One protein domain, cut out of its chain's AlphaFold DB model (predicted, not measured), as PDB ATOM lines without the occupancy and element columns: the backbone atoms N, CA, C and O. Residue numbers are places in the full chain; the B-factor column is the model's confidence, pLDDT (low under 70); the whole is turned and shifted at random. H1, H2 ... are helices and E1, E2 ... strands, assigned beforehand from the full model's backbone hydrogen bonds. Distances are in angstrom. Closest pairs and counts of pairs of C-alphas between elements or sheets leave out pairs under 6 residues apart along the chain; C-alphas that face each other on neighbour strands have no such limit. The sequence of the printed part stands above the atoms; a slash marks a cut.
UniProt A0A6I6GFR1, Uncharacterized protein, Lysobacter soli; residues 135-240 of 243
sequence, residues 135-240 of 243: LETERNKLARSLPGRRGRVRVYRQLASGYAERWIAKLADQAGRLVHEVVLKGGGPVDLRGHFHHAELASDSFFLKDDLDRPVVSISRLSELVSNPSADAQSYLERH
ATOM      1  N   LEU A 135      42.751  34.804   1.327       97.81
ATOM      2  CA  LEU A 135      43.181  35.884   2.209       97.81
ATOM      3  C   LEU A 135      42.696  35.632   3.625       97.81
ATOM      4  O   LEU A 135      41.505  35.437   3.857       97.81
ATOM      5  N   GLU A 136      43.617  35.702   4.575       97.56
ATOM      6  CA  GLU A 136      43.318  35.728   6.000       97.56
ATOM      7  C   GLU A 136      43.599  37.132   6.544       97.56
ATOM      8  O   GLU A 136      44.641  37.726   6.279       97.56
ATOM      9  N   THR A 137      42.663  37.698   7.303       96.31
ATOM     10  CA  THR A 137      42.818  39.028   7.902       96.31
ATOM     11  C   THR A 137      42.402  39.007   9.363       96.31
ATOM     12  O   THR A 137      41.263  38.661   9.689       96.31
ATOM     13  N   GLU A 138      43.308  39.427  10.249       96.56
ATOM     14  CA  GLU A 138      43.006  39.577  11.673       96.56
ATOM     15  C   GLU A 138      42.032  40.737  11.911       96.56
ATOM     16  O   GLU A 138      42.174  41.848  11.391       96.56
ATOM     17  N   ARG A 139      41.039  40.498  12.761       95.81
ATOM     18  CA  ARG A 139      40.105  41.502  13.263       95.81
ATOM     19  C   ARG A 139      40.556  41.928  14.651       95.81
ATOM     20  O   ARG A 139      39.952  41.564  15.654       95.81
ATOM     21  N   ASN A 140      41.601  42.754  14.699       94.12
ATOM     22  CA  ASN A 140      42.259  43.186  15.943       94.12
ATOM     23  C   ASN A 140      41.289  43.728  17.008       94.12
ATOM     24  O   ASN A 140      41.491  43.500  18.198       94.12
ATOM     25  N   LYS A 141      40.209  44.410  16.592       94.19
ATOM     26  CA  LYS A 141      39.168  44.938  17.496       94.19
ATOM     27  C   LYS A 141      38.408  43.848  18.263       94.19
ATOM     28  O   LYS A 141      37.883  44.128  19.339       94.19
ATOM     29  N   LEU A 142      38.373  42.624  17.740       96.25
ATOM     30  CA  LEU A 142      37.722  41.460  18.346       96.25
ATOM     31  C   LEU A 142      38.690  40.612  19.187       96.25
ATOM     32  O   LEU A 142      38.257  39.719  19.904       96.25
ATOM     33  N   ALA A 143      39.998  40.880  19.130       96.75
ATOM     34  CA  ALA A 143      40.975  40.120  19.898       96.75
ATOM     35  C   ALA A 143      40.873  40.441  21.399       96.75
ATOM     36  O   ALA A 143      40.749  41.606  21.790       96.75
ATOM     37  N   ARG A 144      40.969  39.425  22.260       97.38
ATOM     38  CA  ARG A 144      40.888  39.582  23.721       97.38
ATOM     39  C   ARG A 144      41.981  38.780  24.413       97.38
ATOM     40  O   ARG A 144      42.245  37.640  24.051       97.38
ATOM     41  N   SER A 145      42.642  39.395  25.392       96.25
ATOM     42  CA  SER A 145      43.650  38.711  26.215       96.25
ATOM     43  C   SER A 145      42.967  38.125  27.439       96.25
ATOM     44  O   SER A 145      42.203  38.833  28.091       96.25
ATOM     45  N   LEU A 146      43.250  36.863  27.749       94.19
ATOM     46  CA  LEU A 146      42.703  36.199  28.926       94.19
ATOM     47  C   LEU A 146      43.170  36.907  30.214       94.19
ATOM     48  O   LEU A 146      44.241  37.536  30.217       94.19
ATOM     49  N   PRO A 147      42.415  36.785  31.325       91.94
ATOM     50  CA  PRO A 147      42.821  37.313  32.624       91.94
ATOM     51  C   PRO A 147      44.246  36.895  33.003       91.94
ATOM     52  O   PRO A 147      44.669  35.760  32.775       91.94
ATOM     53  N   GLY A 148      45.019  37.837  33.544       90.56
ATOM     54  CA  GLY A 148      46.427  37.608  33.880       90.56
ATOM     55  C   GLY A 148      47.347  37.383  32.671       90.56
ATOM     56  O   GLY A 148      48.466  36.924  32.860       90.56
ATOM     57  N   ARG A 149      46.897  37.691  31.442       88.88
ATOM     58  CA  ARG A 149      47.650  37.491  30.185       88.88
ATOM     59  C   ARG A 149      48.097  36.042  29.957       88.88
ATOM     60  O   ARG A 149      49.091  35.805  29.279       88.88
ATOM     61  N   ARG A 150      47.337  35.075  30.483       91.44
ATOM     62  CA  ARG A 150      47.603  33.632  30.328       91.44
ATOM     63  C   ARG A 150      47.524  33.148  28.878       91.44
ATOM     64  O   ARG A 150      48.064  32.104  28.548       91.44
ATOM     65  N   GLY A 151      46.856  33.913  28.025       94.31
ATOM     66  CA  GLY A 151      46.719  33.642  26.604       94.31
ATOM     67  C   GLY A 151      45.942  34.749  25.907       94.31
ATOM     68  O   GLY A 151      45.590  35.771  26.515       94.31
ATOM     69  N   ARG A 152      45.648  34.551  24.624       96.62
ATOM     70  CA  ARG A 152      44.896  35.510  23.812       96.62
ATOM     71  C   ARG A 152      44.033  34.809  22.771       96.62
ATOM     72  O   ARG A 152      44.510  33.939  22.056       96.62
ATOM     73  N   VAL A 153      42.794  35.267  22.636       97.75
ATOM     74  CA  VAL A 153      41.909  34.942  21.515       97.75
ATOM     75  C   VAL A 153      42.122  35.986  20.421       97.75
ATOM     76  O   VAL A 153      42.043  37.191  20.685       97.75
ATOM     77  N   ARG A 154      42.375  35.544  19.191       97.88
ATOM     78  CA  ARG A 154      42.422  36.390  17.992       97.88
ATOM     79  C   ARG A 154      41.390  35.903  16.992       97.88
ATOM     80  O   ARG A 154      41.247  34.702  16.803       97.88
ATOM     81  N   VAL A 155      40.684  36.822  16.350       97.62
ATOM     82  CA  VAL A 155      39.626  36.481  15.393       97.62
ATOM     83  C   VAL A 155      40.085  36.842  13.996       97.62
ATOM     84  O   VAL A 155      40.568  37.953  13.777       97.62
ATOM     85  N   TYR A 156      39.912  35.923  13.055       97.12
ATOM     86  CA  TYR A 156      40.300  36.096  11.664       97.12
ATOM     87  C   TYR A 156      39.105  35.893  10.745       97.12
ATOM     88  O   TYR A 156      38.280  35.003  10.957       97.12
ATOM     89  N   ARG A 157      39.057  36.713   9.697       96.12
ATOM     90  CA  ARG A 157      38.220  36.495   8.520       96.12
ATOM     91  C   ARG A 157      39.086  35.837   7.454       96.12
ATOM     92  O   ARG A 157      40.150  36.363   7.135       96.12
ATOM     93  N   GLN A 158      38.626  34.721   6.914       96.62
ATOM     94  CA  GLN A 158      39.257  34.005   5.814       96.62
ATOM     95  C   GLN A 158      38.354  34.044   4.585       96.62
ATOM     96  O   GLN A 158      37.142  33.865   4.684       96.62
ATOM     97  N   LEU A 159      38.957  34.266   3.426       97.38
ATOM     98  CA  LEU A 159      38.308  34.298   2.122       97.38
ATOM     99  C   LEU A 159      38.974  33.253   1.237       97.38
ATOM    100  O   LEU A 159      40.196  33.277   1.121       97.38
ATOM    101  N   ALA A 160      38.190  32.352   0.653       96.19
ATOM    102  CA  ALA A 160      38.637  31.389  -0.352       96.19
ATOM    103  C   ALA A 160      37.435  30.702  -1.012       96.19
ATOM    104  O   ALA A 160      36.318  30.716  -0.479       96.19
ATOM    105  N   SER A 161      37.687  30.011  -2.121       92.00
ATOM    106  CA  SER A 161      36.747  29.034  -2.664       92.00
ATOM    107  C   SER A 161      36.426  27.914  -1.657       92.00
ATOM    108  O   SER A 161      37.235  27.543  -0.807       92.00
ATOM    109  N   GLY A 162      35.200  27.390  -1.735       90.19
ATOM    110  CA  GLY A 162      34.666  26.344  -0.855       90.19
ATOM    111  C   GLY A 162      33.848  26.877   0.324       90.19
ATOM    112  O   GLY A 162      32.860  26.253   0.701       90.19
ATOM    113  N   TYR A 163      34.196  28.049   0.858       92.06
ATOM    114  CA  TYR A 163      33.418  28.704   1.918       92.06
ATOM    115  C   TYR A 163      33.047  30.159   1.632       92.06
ATOM    116  O   TYR A 163      32.148  30.665   2.302       92.06
ATOM    117  N   ALA A 164      33.671  30.803   0.637       93.94
ATOM    118  CA  ALA A 164      33.548  32.222   0.278       93.94
ATOM    119  C   ALA A 164      34.010  33.174   1.394       93.94
ATOM    120  O   ALA A 164      34.896  34.001   1.207       93.94
ATOM    121  N   GLU A 165      33.447  33.033   2.585       95.12
ATOM    122  CA  GLU A 165      33.852  33.719   3.795       95.12
ATOM    123  C   GLU A 165      33.707  32.788   5.000       95.12
ATOM    124  O   GLU A 165      32.631  32.256   5.269       95.12
ATOM    125  N   ARG A 166      34.801  32.633   5.747       95.00
ATOM    126  CA  ARG A 166      34.884  31.861   6.987       95.00
ATOM    127  C   ARG A 166      35.413  32.747   8.104       95.00
ATOM    128  O   ARG A 166      36.262  33.605   7.875       95.00
ATOM    129  N   TRP A 167      34.936  32.526   9.322       95.94
ATOM    130  CA  TRP A 167      35.441  33.192  10.520       95.94
ATOM    131  C   TRP A 167      35.988  32.166  11.491       95.94
ATOM    132  O   TRP A 167      35.328  31.165  11.784       95.94
ATOM    133  N   ILE A 168      37.188  32.430  11.995       97.06
ATOM    134  CA  ILE A 168      37.894  31.546  12.919       97.06
ATOM    135  C   ILE A 168      38.413  32.323  14.125       97.06
ATOM    136  O   ILE A 168      38.771  33.498  14.017       97.06
ATOM    137  N   ALA A 169      38.473  31.659  15.273       97.94
ATOM    138  CA  ALA A 169      39.202  32.126  16.439       97.94
ATOM    139  C   ALA A 169      40.470  31.288  16.600       97.94
ATOM    140  O   ALA A 169      40.409  30.063  16.626       97.94
ATOM    141  N   LYS A 170      41.614  31.954  16.731       98.19
ATOM    142  CA  LYS A 170      42.895  31.342  17.071       98.19
ATOM    143  C   LYS A 170      43.209  31.657  18.526       98.19
ATOM    144  O   LYS A 170      43.277  32.830  18.908       98.19
ATOM    145  N   LEU A 171      43.372  30.616  19.332       97.69
ATOM    146  CA  LEU A 171      43.710  30.711  20.743       97.69
ATOM    147  C   LEU A 171      45.211  30.511  20.906       97.69
ATOM    148  O   LEU A 171      45.742  29.479  20.504       97.69
ATOM    149  N   ALA A 172      45.888  31.499  21.479       97.00
ATOM    150  CA  ALA A 172      47.318  31.451  21.742       97.00
ATOM    151  C   ALA A 172      47.612  31.428  23.245       97.00
ATOM    152  O   ALA A 172      46.890  32.057  24.025       97.00
ATOM    153  N   ASP A 173      48.683  30.740  23.635       95.00
ATOM    154  CA  ASP A 173      49.180  30.714  25.011       95.00
ATOM    155  C   ASP A 173      49.876  32.033  25.405       95.00
ATOM    156  O   ASP A 173      49.950  32.996  24.632       95.00
ATOM    157  N   GLN A 174      50.394  32.097  26.633       93.56
ATOM    158  CA  GLN A 174      51.132  33.256  27.143       93.56
ATOM    159  C   GLN A 174      52.407  33.560  26.335       93.56
ATOM    160  O   GLN A 174      52.809  34.721  26.245       93.56
ATOM    161  N   ALA A 175      53.034  32.542  25.737       93.69
ATOM    162  CA  ALA A 175      54.196  32.697  24.863       93.69
ATOM    163  C   ALA A 175      53.806  33.129  23.435       93.69
ATOM    164  O   ALA A 175      54.680  33.386  22.608       93.69
ATOM    165  N   GLY A 176      52.506  33.227  23.139       92.56
ATOM    166  CA  GLY A 176      51.974  33.575  21.827       92.56
ATOM    167  C   GLY A 176      51.931  32.405  20.844       92.56
ATOM    168  O   GLY A 176      51.680  32.631  19.661       92.56
ATOM    169  N   ARG A 177      52.165  31.170  21.300       95.00
ATOM    170  CA  ARG A 177      52.071  29.971  20.462       95.00
ATOM    171  C   ARG A 177      50.609  29.635  20.232       95.00
ATOM    172  O   ARG A 177      49.814  29.672  21.166       95.00
ATOM    173  N   LEU A 178      50.263  29.302  18.990       96.88
ATOM    174  CA  LEU A 178      48.931  28.817  18.650       96.88
ATOM    175  C   LEU A 178      48.680  27.482  19.358       96.88
ATOM    176  O   LEU A 178      49.463  26.550  19.203       96.88
ATOM    177  N   VAL A 179      47.586  27.418  20.109       96.50
ATOM    178  CA  VAL A 179      47.134  26.217  20.815       96.50
ATOM    179  C   VAL A 179      45.947  25.602  20.083       96.50
ATOM    180  O   VAL A 179      45.968  24.416  19.786       96.50
ATOM    181  N   HIS A 180      44.949  26.424  19.741       97.75
ATOM    182  CA  HIS A 180      43.710  25.969  19.108       97.75
ATOM    183  C   HIS A 180      43.269  26.888  17.975       97.75
ATOM    184  O   HIS A 180      43.437  28.107  18.048       97.75
ATOM    185  N   GLU A 181      42.622  26.304  16.971       97.69
ATOM    186  CA  GLU A 181      41.843  27.013  15.957       97.69
ATOM    187  C   GLU A 181      40.392  26.521  16.020       97.69
ATOM    188  O   GLU A 181      40.137  25.322  15.974       97.69
ATOM    189  N   VAL A 182      39.441  27.448  16.135       97.38
ATOM    190  CA  VAL A 182      38.006  27.153  16.236       97.38
ATOM    191  C   VAL A 182      37.274  27.821  15.083       97.38
ATOM    192  O   VAL A 182      37.379  29.037  14.895       97.38
ATOM    193  N   VAL A 183      36.490  27.052  14.325       96.31
ATOM    194  CA  VAL A 183      35.673  27.587  13.231       96.31
ATOM    195  C   VAL A 183      34.379  28.162  13.800       96.31
ATOM    196  O   VAL A 183      33.402  27.454  14.045       96.31
ATOM    197  N   LEU A 184      34.357  29.482  13.969       93.94
ATOM    198  CA  LEU A 184      33.200  30.236  14.454       93.94
ATOM    199  C   LEU A 184      32.043  30.151  13.448       93.94
ATOM    200  O   LEU A 184      30.895  29.845  13.787       93.94
ATOM    201  N   LYS A 185      32.359  30.347  12.166       91.38
ATOM    202  CA  LYS A 185      31.408  30.280  11.053       91.38
ATOM    203  C   LYS A 185      32.111  29.732   9.824       91.38
ATOM    204  O   LYS A 185      33.039  30.370   9.353       91.38
ATOM    205  N   GLY A 186      31.665  28.571   9.337       84.12
ATOM    206  CA  GLY A 186      32.255  27.854   8.200       84.12
ATOM    207  C   GLY A 186      31.962  28.511   6.851       84.12
ATOM    208  O   GLY A 186      32.828  29.177   6.309       84.12
ATOM    209  N   GLY A 187      30.744  28.315   6.335       79.56
ATOM    210  CA  GLY A 187      30.239  28.942   5.107       79.56
ATOM    211  C   GLY A 187      28.757  29.313   5.230       79.56
ATOM    212  O   GLY A 187      28.151  29.141   6.298       79.56
ATOM    213  N   GLY A 188      28.163  29.835   4.156       81.38
ATOM    214  CA  GLY A 188      26.776  30.315   4.123       81.38
ATOM    215  C   GLY A 188      26.710  31.796   3.735       81.38
ATOM    216  O   GLY A 188      27.435  32.176   2.821       81.38
ATOM    217  N   PRO A 189      25.871  32.622   4.396       79.06
ATOM    218  CA  PRO A 189      25.797  34.051   4.106       79.06
ATOM    219  C   PRO A 189      27.173  34.717   4.165       79.06
ATOM    220  O   PRO A 189      27.963  34.452   5.074       79.06
ATOM    221  N   VAL A 190      27.436  35.584   3.192       86.12
ATOM    222  CA  VAL A 190      28.706  36.297   3.033       86.12
ATOM    223  C   VAL A 190      28.593  37.754   3.478       86.12
ATOM    224  O   VAL A 190      27.495  38.298   3.580       86.12
ATOM    225  N   ASP A 191      29.742  38.392   3.698       85.31
ATOM    226  CA  ASP A 191      29.883  39.750   4.228       85.31
ATOM    227  C   ASP A 191      29.399  39.920   5.676       85.31
ATOM    228  O   ASP A 191      28.598  40.790   6.012       85.31
ATOM    229  N   LEU A 192      29.940  39.098   6.577       84.62
ATOM    230  CA  LEU A 192      29.577  39.099   7.999       84.62
ATOM    231  C   LEU A 192      30.376  40.125   8.818       84.62
ATOM    232  O   LEU A 192      30.407  40.075  10.047       84.62
ATOM    233  N   ARG A 193      31.024  41.093   8.156       83.38
ATOM    234  CA  ARG A 193      31.829  42.132   8.823       83.38
ATOM    235  C   ARG A 193      30.997  43.015   9.752       83.38
ATOM    236  O   ARG A 193      31.546  43.498  10.738       83.38
ATOM    237  N   GLY A 194      29.724  43.239   9.417       79.94
ATOM    238  CA  GLY A 194      28.762  43.936  10.279       79.94
ATOM    239  C   GLY A 194      28.165  43.039  11.365       79.94
ATOM    240  O   GLY A 194      27.793  43.533  12.419       79.94
ATOM    241  N   HIS A 195      28.144  41.726  11.132       83.88
ATOM    242  CA  HIS A 195      27.544  40.744  12.029       83.88
ATOM    243  C   HIS A 195      28.444  40.373  13.218       83.88
ATOM    244  O   HIS A 195      27.944  40.087  14.294       83.88
ATOM    245  N   PHE A 196      29.771  40.406  13.061       88.50
ATOM    246  CA  PHE A 196      30.711  40.281  14.183       88.50
ATOM    247  C   PHE A 196      31.304  41.648  14.528       88.50
ATOM    248  O   PHE A 196      32.336  42.057  13.978       88.50
ATOM    249  N   HIS A 197      30.639  42.360  15.435       87.81
ATOM    250  CA  HIS A 197      30.957  43.748  15.757       87.81
ATOM    251  C   HIS A 197      31.813  43.886  17.019       87.81
ATOM    252  O   HIS A 197      32.796  44.638  17.031       87.81
ATOM    253  N   HIS A 198      31.469  43.136  18.068       92.50
ATOM    254  CA  HIS A 198      32.094  43.236  19.383       92.50
ATOM    255  C   HIS A 198      32.549  41.870  19.910       92.50
ATOM    256  O   HIS A 198      32.085  40.821  19.467       92.50
ATOM    257  N   ALA A 199      33.490  41.889  20.855       95.94
ATOM    258  CA  ALA A 199      33.937  40.696  21.557       95.94
ATOM    259  C   ALA A 199      34.104  40.958  23.056       95.94
ATOM    260  O   ALA A 199      34.600  42.014  23.446       95.94
ATOM    261  N   GLU A 200      33.782  39.985  23.895       96.00
ATOM    262  CA  GLU A 200      33.872  40.100  25.352       96.00
ATOM    263  C   GLU A 200      34.511  38.849  25.963       96.00
ATOM    264  O   GLU A 200      34.415  37.755  25.407       96.00
ATOM    265  N   LEU A 201      35.178  39.021  27.106       95.81
ATOM    266  CA  LEU A 201      35.546  37.919  27.988       95.81
ATOM    267  C   LEU A 201      34.720  38.010  29.265       95.81
ATOM    268  O   LEU A 201      34.831  38.997  29.989       95.81
ATOM    269  N   ALA A 202      33.964  36.961  29.564       93.69
ATOM    270  CA  ALA A 202      33.212  36.842  30.805       93.69
ATOM    271  C   ALA A 202      33.223  35.382  31.263       93.69
ATOM    272  O   ALA A 202      33.066  34.480  30.446       93.69
ATOM    273  N   SER A 203      33.428  35.149  32.562       89.31
ATOM    274  CA  SER A 203      33.320  33.816  33.182       89.31
ATOM    275  C   SER A 203      34.061  32.702  32.419       89.31
ATOM    276  O   SER A 203      33.480  31.679  32.072       89.31
ATOM    277  N   ASP A 204      35.344  32.930  32.114       94.00
ATOM    278  CA  ASP A 204      36.209  32.008  31.347       94.00
ATOM    279  C   ASP A 204      35.705  31.656  29.933       94.00
ATOM    280  O   ASP A 204      36.082  30.642  29.349       94.00
ATOM    281  N   SER A 205      34.856  32.511  29.366       96.25
ATOM    282  CA  SER A 205      34.291  32.349  28.032       96.25
ATOM    283  C   SER A 205      34.559  33.579  27.173       96.25
ATOM    284  O   SER A 205      34.599  34.713  27.658       96.25
ATOM    285  N   PHE A 206      34.763  33.347  25.881       97.50
ATOM    286  CA  PHE A 206      34.893  34.379  24.861       97.50
ATOM    287  C   PHE A 206      33.583  34.485  24.107       97.50
ATOM    288  O   PHE A 206      33.129  33.488  23.558       97.50
ATOM    289  N   PHE A 207      33.005  35.677  24.044       96.56
ATOM    290  CA  PHE A 207      31.763  35.945  23.327       96.56
ATOM    291  C   PHE A 207      32.052  36.825  22.122       96.56
ATOM    292  O   PHE A 207      32.703  37.861  22.259       96.56
ATOM    293  N   LEU A 208      31.533  36.444  20.958       94.75
ATOM    294  CA  LEU A 208      31.384  37.336  19.814       94.75
ATOM    295  C   LEU A 208      29.948  37.803  19.725       94.75
ATOM    296  O   LEU A 208      29.023  36.999  19.843       94.75
ATOM    297  N   LYS A 209      29.791  39.102  19.495       93.50
ATOM    298  CA  LYS A 209      28.505  39.775  19.507       93.50
ATOM    299  C   LYS A 209      28.249  40.543  18.219       93.50
ATOM    300  O   LYS A 209      29.195  40.992  17.555       93.50
ATOM    301  N   ASP A 210      26.971  40.689  17.906       90.56
ATOM    302  CA  ASP A 210      26.494  41.510  16.800       90.56
ATOM    303  C   ASP A 210      26.518  43.009  17.127       90.56
ATOM    304  O   ASP A 210      27.046  43.448  18.151       90.56
ATOM    305  N   ASP A 211      26.009  43.816  16.202       88.62
ATOM    306  CA  ASP A 211      25.893  45.268  16.324       88.62
ATOM    307  C   ASP A 211      24.875  45.719  17.385       88.62
ATOM    308  O   ASP A 211      24.939  46.861  17.840       88.62
ATOM    309  N   LEU A 212      23.988  44.822  17.823       89.44
ATOM    310  CA  LEU A 212      23.053  45.024  18.932       89.44
ATOM    311  C   LEU A 212      23.591  44.476  20.264       89.44
ATOM    312  O   LEU A 212      22.842  44.371  21.236       89.44
ATOM    313  N   ASP A 213      24.882  44.134  20.314       89.62
ATOM    314  CA  ASP A 213      25.584  43.611  21.488       89.62
ATOM    315  C   ASP A 213      24.995  42.282  22.013       89.62
ATOM    316  O   ASP A 213      25.136  41.920  23.188       89.62
ATOM    317  N   ARG A 214      24.347  41.515  21.126       90.62
ATOM    318  CA  ARG A 214      23.801  40.186  21.422       90.62
ATOM    319  C   ARG A 214      24.848  39.117  21.118       90.62
ATOM    320  O   ARG A 214      25.501  39.196  20.077       90.62
ATOM    321  N   PRO A 215      25.021  38.099  21.977       91.75
ATOM    322  CA  PRO A 215      25.944  37.008  21.699       91.75
ATOM    323  C   PRO A 215      25.475  36.208  20.479       91.75
ATOM    324  O   PRO A 215      24.319  35.800  20.401       91.75
ATOM    325  N   VAL A 216      26.399  35.979  19.547       92.12
ATOM    326  CA  VAL A 216      26.212  35.193  18.317       92.12
ATOM    327  C   VAL A 216      26.879  33.829  18.475       92.12
ATOM    328  O   VAL A 216      26.286  32.786  18.211       92.12
ATOM    329  N   VAL A 217      28.125  33.823  18.953       94.50
ATOM    330  CA  VAL A 217      28.874  32.606  19.279       94.50
ATOM    331  C   VAL A 217      29.702  32.813  20.536       94.50
ATOM    332  O   VAL A 217      30.146  33.930  20.816       94.50
ATOM    333  N   SER A 218      29.956  31.732  21.266       96.19
ATOM    334  CA  SER A 218      30.886  31.739  22.392       96.19
ATOM    335  C   SER A 218      31.799  30.528  22.410       96.19
ATOM    336  O   SER A 218      31.411  29.451  21.974       96.19
ATOM    337  N   ILE A 219      33.013  30.709  22.923       97.69
ATOM    338  CA  ILE A 219      33.955  29.627  23.221       97.69
ATOM    339  C   ILE A 219      34.120  29.593  24.733       97.69
ATOM    340  O   ILE A 219      34.637  30.556  25.308       97.69
ATOM    341  N   SER A 220      33.656  28.524  25.372       96.75
ATOM    342  CA  SER A 220      33.761  28.348  26.820       96.75
ATOM    343  C   SER A 220      35.068  27.657  27.223       96.75
ATOM    344  O   SER A 220      35.810  27.141  26.386       96.75
ATOM    345  N   ARG A 221      35.371  27.684  28.526       95.50
ATOM    346  CA  ARG A 221      36.534  27.020  29.144       95.50
ATOM    347  C   ARG A 221      37.890  27.427  28.564       95.50
ATOM    348  O   ARG A 221      38.779  26.597  28.365       95.50
ATOM    349  N   LEU A 222      38.085  28.719  28.305       95.81
ATOM    350  CA  LEU A 222      39.318  29.222  27.695       95.81
ATOM    351  C   LEU A 222      40.574  28.872  28.504       95.81
ATOM    352  O   LEU A 222      41.619  28.601  27.913       95.81
ATOM    353  N   SER A 223      40.494  28.868  29.837       92.38
ATOM    354  CA  SER A 223      41.629  28.510  30.695       92.38
ATOM    355  C   SER A 223      42.036  27.042  30.537       92.38
ATOM    356  O   SER A 223      43.233  26.737  30.530       92.38
ATOM    357  N   GLU A 224      41.060  26.143  30.369       93.94
ATOM    358  CA  GLU A 224      41.298  24.728  30.060       93.94
ATOM    359  C   GLU A 224      41.947  24.596  28.680       93.94
ATOM    360  O   GLU A 224      43.005  23.984  28.555       93.94
ATOM    361  N   LEU A 225      41.366  25.245  27.668       95.44
ATOM    362  CA  LEU A 225      41.837  25.173  26.287       95.44
ATOM    363  C   LEU A 225      43.272  25.672  26.128       95.44
ATOM    364  O   LEU A 225      44.070  25.032  25.450       95.44
ATOM    365  N   VAL A 226      43.637  26.778  26.782       93.38
ATOM    366  CA  VAL A 226      45.018  27.285  26.747       93.38
ATOM    367  C   VAL A 226      46.001  26.321  27.417       93.38
ATOM    368  O   VAL A 226      47.141  26.210  26.975       93.38
ATOM    369  N   SER A 227      45.574  25.615  28.465       91.75
ATOM    370  CA  SER A 227      46.440  24.706  29.229       91.75
ATOM    371  C   SER A 227      46.503  23.296  28.635       91.75
ATOM    372  O   SER A 227      47.398  22.526  28.980       91.75
ATOM    373  N   ASN A 228      45.565  22.949  27.752       93.62
ATOM    374  CA  ASN A 228      45.441  21.632  27.150       93.62
ATOM    375  C   ASN A 228      45.356  21.724  25.613       93.62
ATOM    376  O   ASN A 228      44.258  21.791  25.055       93.62
ATOM    377  N   PRO A 229      46.498  21.648  24.905       91.38
ATOM    378  CA  PRO A 229      46.533  21.642  23.440       91.38
ATOM    379  C   PRO A 229      45.834  20.439  22.788       91.38
ATOM    380  O   PRO A 229      45.539  20.483  21.601       91.38
ATOM    381  N   SER A 230      45.578  19.361  23.539       93.19
ATOM    382  CA  SER A 230      44.882  18.165  23.037       93.19
ATOM    383  C   SER A 230      43.360  18.209  23.190       93.19
ATOM    384  O   SER A 230      42.680  17.298  22.724       93.19
ATOM    385  N   ALA A 231      42.812  19.241  23.842       94.56
ATOM    386  CA  ALA A 231      41.369  19.399  23.981       94.56
ATOM    387  C   ALA A 231      40.699  19.644  22.618       94.56
ATOM    388  O   ALA A 231      41.233  20.365  21.777       94.56
ATOM    389  N   ASP A 232      39.494  19.110  22.417       94.81
ATOM    390  CA  ASP A 232      38.679  19.460  21.251       94.81
ATOM    391  C   ASP A 232      38.024  20.831  21.467       94.81
ATOM    392  O   ASP A 232      36.901  20.938  21.966       94.81
ATOM    393  N   ALA A 233      38.728  21.896  21.087       94.69
ATOM    394  CA  ALA A 233      38.239  23.265  21.217       94.69
ATOM    395  C   ALA A 233      36.929  23.529  20.456       94.69
ATOM    396  O   ALA A 233      36.174  24.425  20.835       94.69
ATOM    397  N   GLN A 234      36.628  22.753  19.411       96.75
ATOM    398  CA  GLN A 234      35.403  22.918  18.638       96.75
ATOM    399  C   GLN A 234      34.164  22.478  19.434       96.75
ATOM    400  O   GLN A 234      33.102  23.077  19.257       96.75
ATOM    401  N   SER A 235      34.306  21.503  20.341       96.31
ATOM    402  CA  SER A 235      33.234  21.049  21.246       96.31
ATOM    403  C   SER A 235      32.809  22.100  22.281       96.31
ATOM    404  O   SER A 235      31.695  22.039  22.798       96.31
ATOM    405  N   TYR A 236      33.666  23.094  22.537       95.69
ATOM    406  CA  TYR A 236      33.407  24.218  23.441       95.69
ATOM    407  C   TYR A 236      32.793  25.439  22.738       95.69
ATOM    408  O   TYR A 236      32.569  26.470  23.378       95.69
ATOM    409  N   LEU A 237      32.537  25.346  21.426       96.75
ATOM    410  CA  LEU A 237      31.839  26.381  20.670       96.75
ATOM    411  C   LEU A 237      30.323  26.242  20.843       96.75
ATOM    412  O   LEU A 237      29.721  25.259  20.418       96.75
ATOM    413  N   GLU A 238      29.692  27.300  21.332       95.12
ATOM    414  CA  GLU A 238      28.240  27.439  21.388       95.12
ATOM    415  C   GLU A 238      27.770  28.469  20.355       95.12
ATOM    416  O   GLU A 238      28.389  29.522  20.169       95.12
ATOM    417  N   ARG A 239      26.668  28.160  19.663       92.44
ATOM    418  CA  ARG A 239      25.990  29.069  18.728       92.44
ATOM    419  C   ARG A 239      24.698  29.548  19.369       92.44
ATOM    420  O   ARG A 239      23.890  28.727  19.801       92.44
ATOM    421  N   HIS A 240      24.503  30.856  19.412       88.12
ATOM    422  CA  HIS A 240      23.342  31.468  20.043       88.12
ATOM    423  C   HIS A 240      22.236  31.707  19.008       88.12
ATOM    424  O   HIS A 240      22.531  32.055  17.867       88.12
TER     425      HIS A 240
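AT A GLANCE: This is residues 135 to 240 of the 243 residues of an uncharacterized protein of Lysobacter soli (UniProt A0A6I6GFR1). The domain is a small sandwich of two four-stranded sheets, E1 to E4 and E5 to E8, face to face with their strands crossed at 34 degrees. The short helix H1 caps one end of the sandwich, and the shorter H2 covers E4 on the side where E4 and E8 come near each other. The printed part has 106 residues with eight named strands and two named helices, in the order E1 E2 E3 E4 E5 E6 E7 H1 H2 E8, and its class is mostly strand. Both sheets are antiparallel, in the orders E1-E2-E3-E4 and E5-E6-E7-E8. The whole is compact, with a radius of gyration of the C-alphas of 13.0 A and spans of 34 by 29 by 24 A.

HOW THE PARTS SIT: The first sheet holds E1, residues 135 to 138, E2, residues 151 to 159, E3, residues 166 to 173, and E4, residues 178 to 185, as a meander, each strand the antiparallel neighbour of the one before. It is strongly twisted. Within hydrogen-bond range are N 137 and O 157 across the neighbours E1 and E2, at 2.9 A, N 154 and O 170 across the neighbours E2 and E3, at 2.9 A, and N 169 and O 182 across the neighbours E3 and E4, at 2.9 A. E5, residues 198 to 202, E6, residues 205 to 209, and E7, residues 215 to 219, form a second meander, with N 200 and O 207 at 2.9 A and N 208 and O 217 at 2.9 A. The facing parts of the two sheets lie 10.4 A centre to centre; the closest C-alphas of E4 and E7 are those of Leu 184 and Val 217, 6.9 A apart. H1, residues 222 to 227, is on the first sheet at a height of 8.4 A and only grazes the second; the closest C-alphas of H1 and E3 are those of Val 226 and Asp 173, 5.7 A apart. H2, residues 233 to 236, lies over E4, with the C-alphas of Gln 234 and Val 182 closest at 5.5 A. E8, residues 237 to 239, pairs with E7 through N 238 and O 218, 2.8 A. In H1 every O i to N i+4 pair is within hydrogen-bond range; H2 is too short for one.

IN THESE COORDINATES: E1 begins at C-alpha 135 (43.181, 35.884, 2.209). E2 measures 25.9 A, E3 23.0 A and E4 19.2 A, while H1 measures 8.6 A. E8 ends at C-alpha 239 (25.990, 29.069, 18.728).

THE WHOLE: The farthest C-alphas, of Gly 148 and Ser 161, are 38.8 A apart. The links E1 to E2 and E4 to E5 are long, 12 residues each. The printed part has no cut, and no printed residue is under 70 in pLDDT.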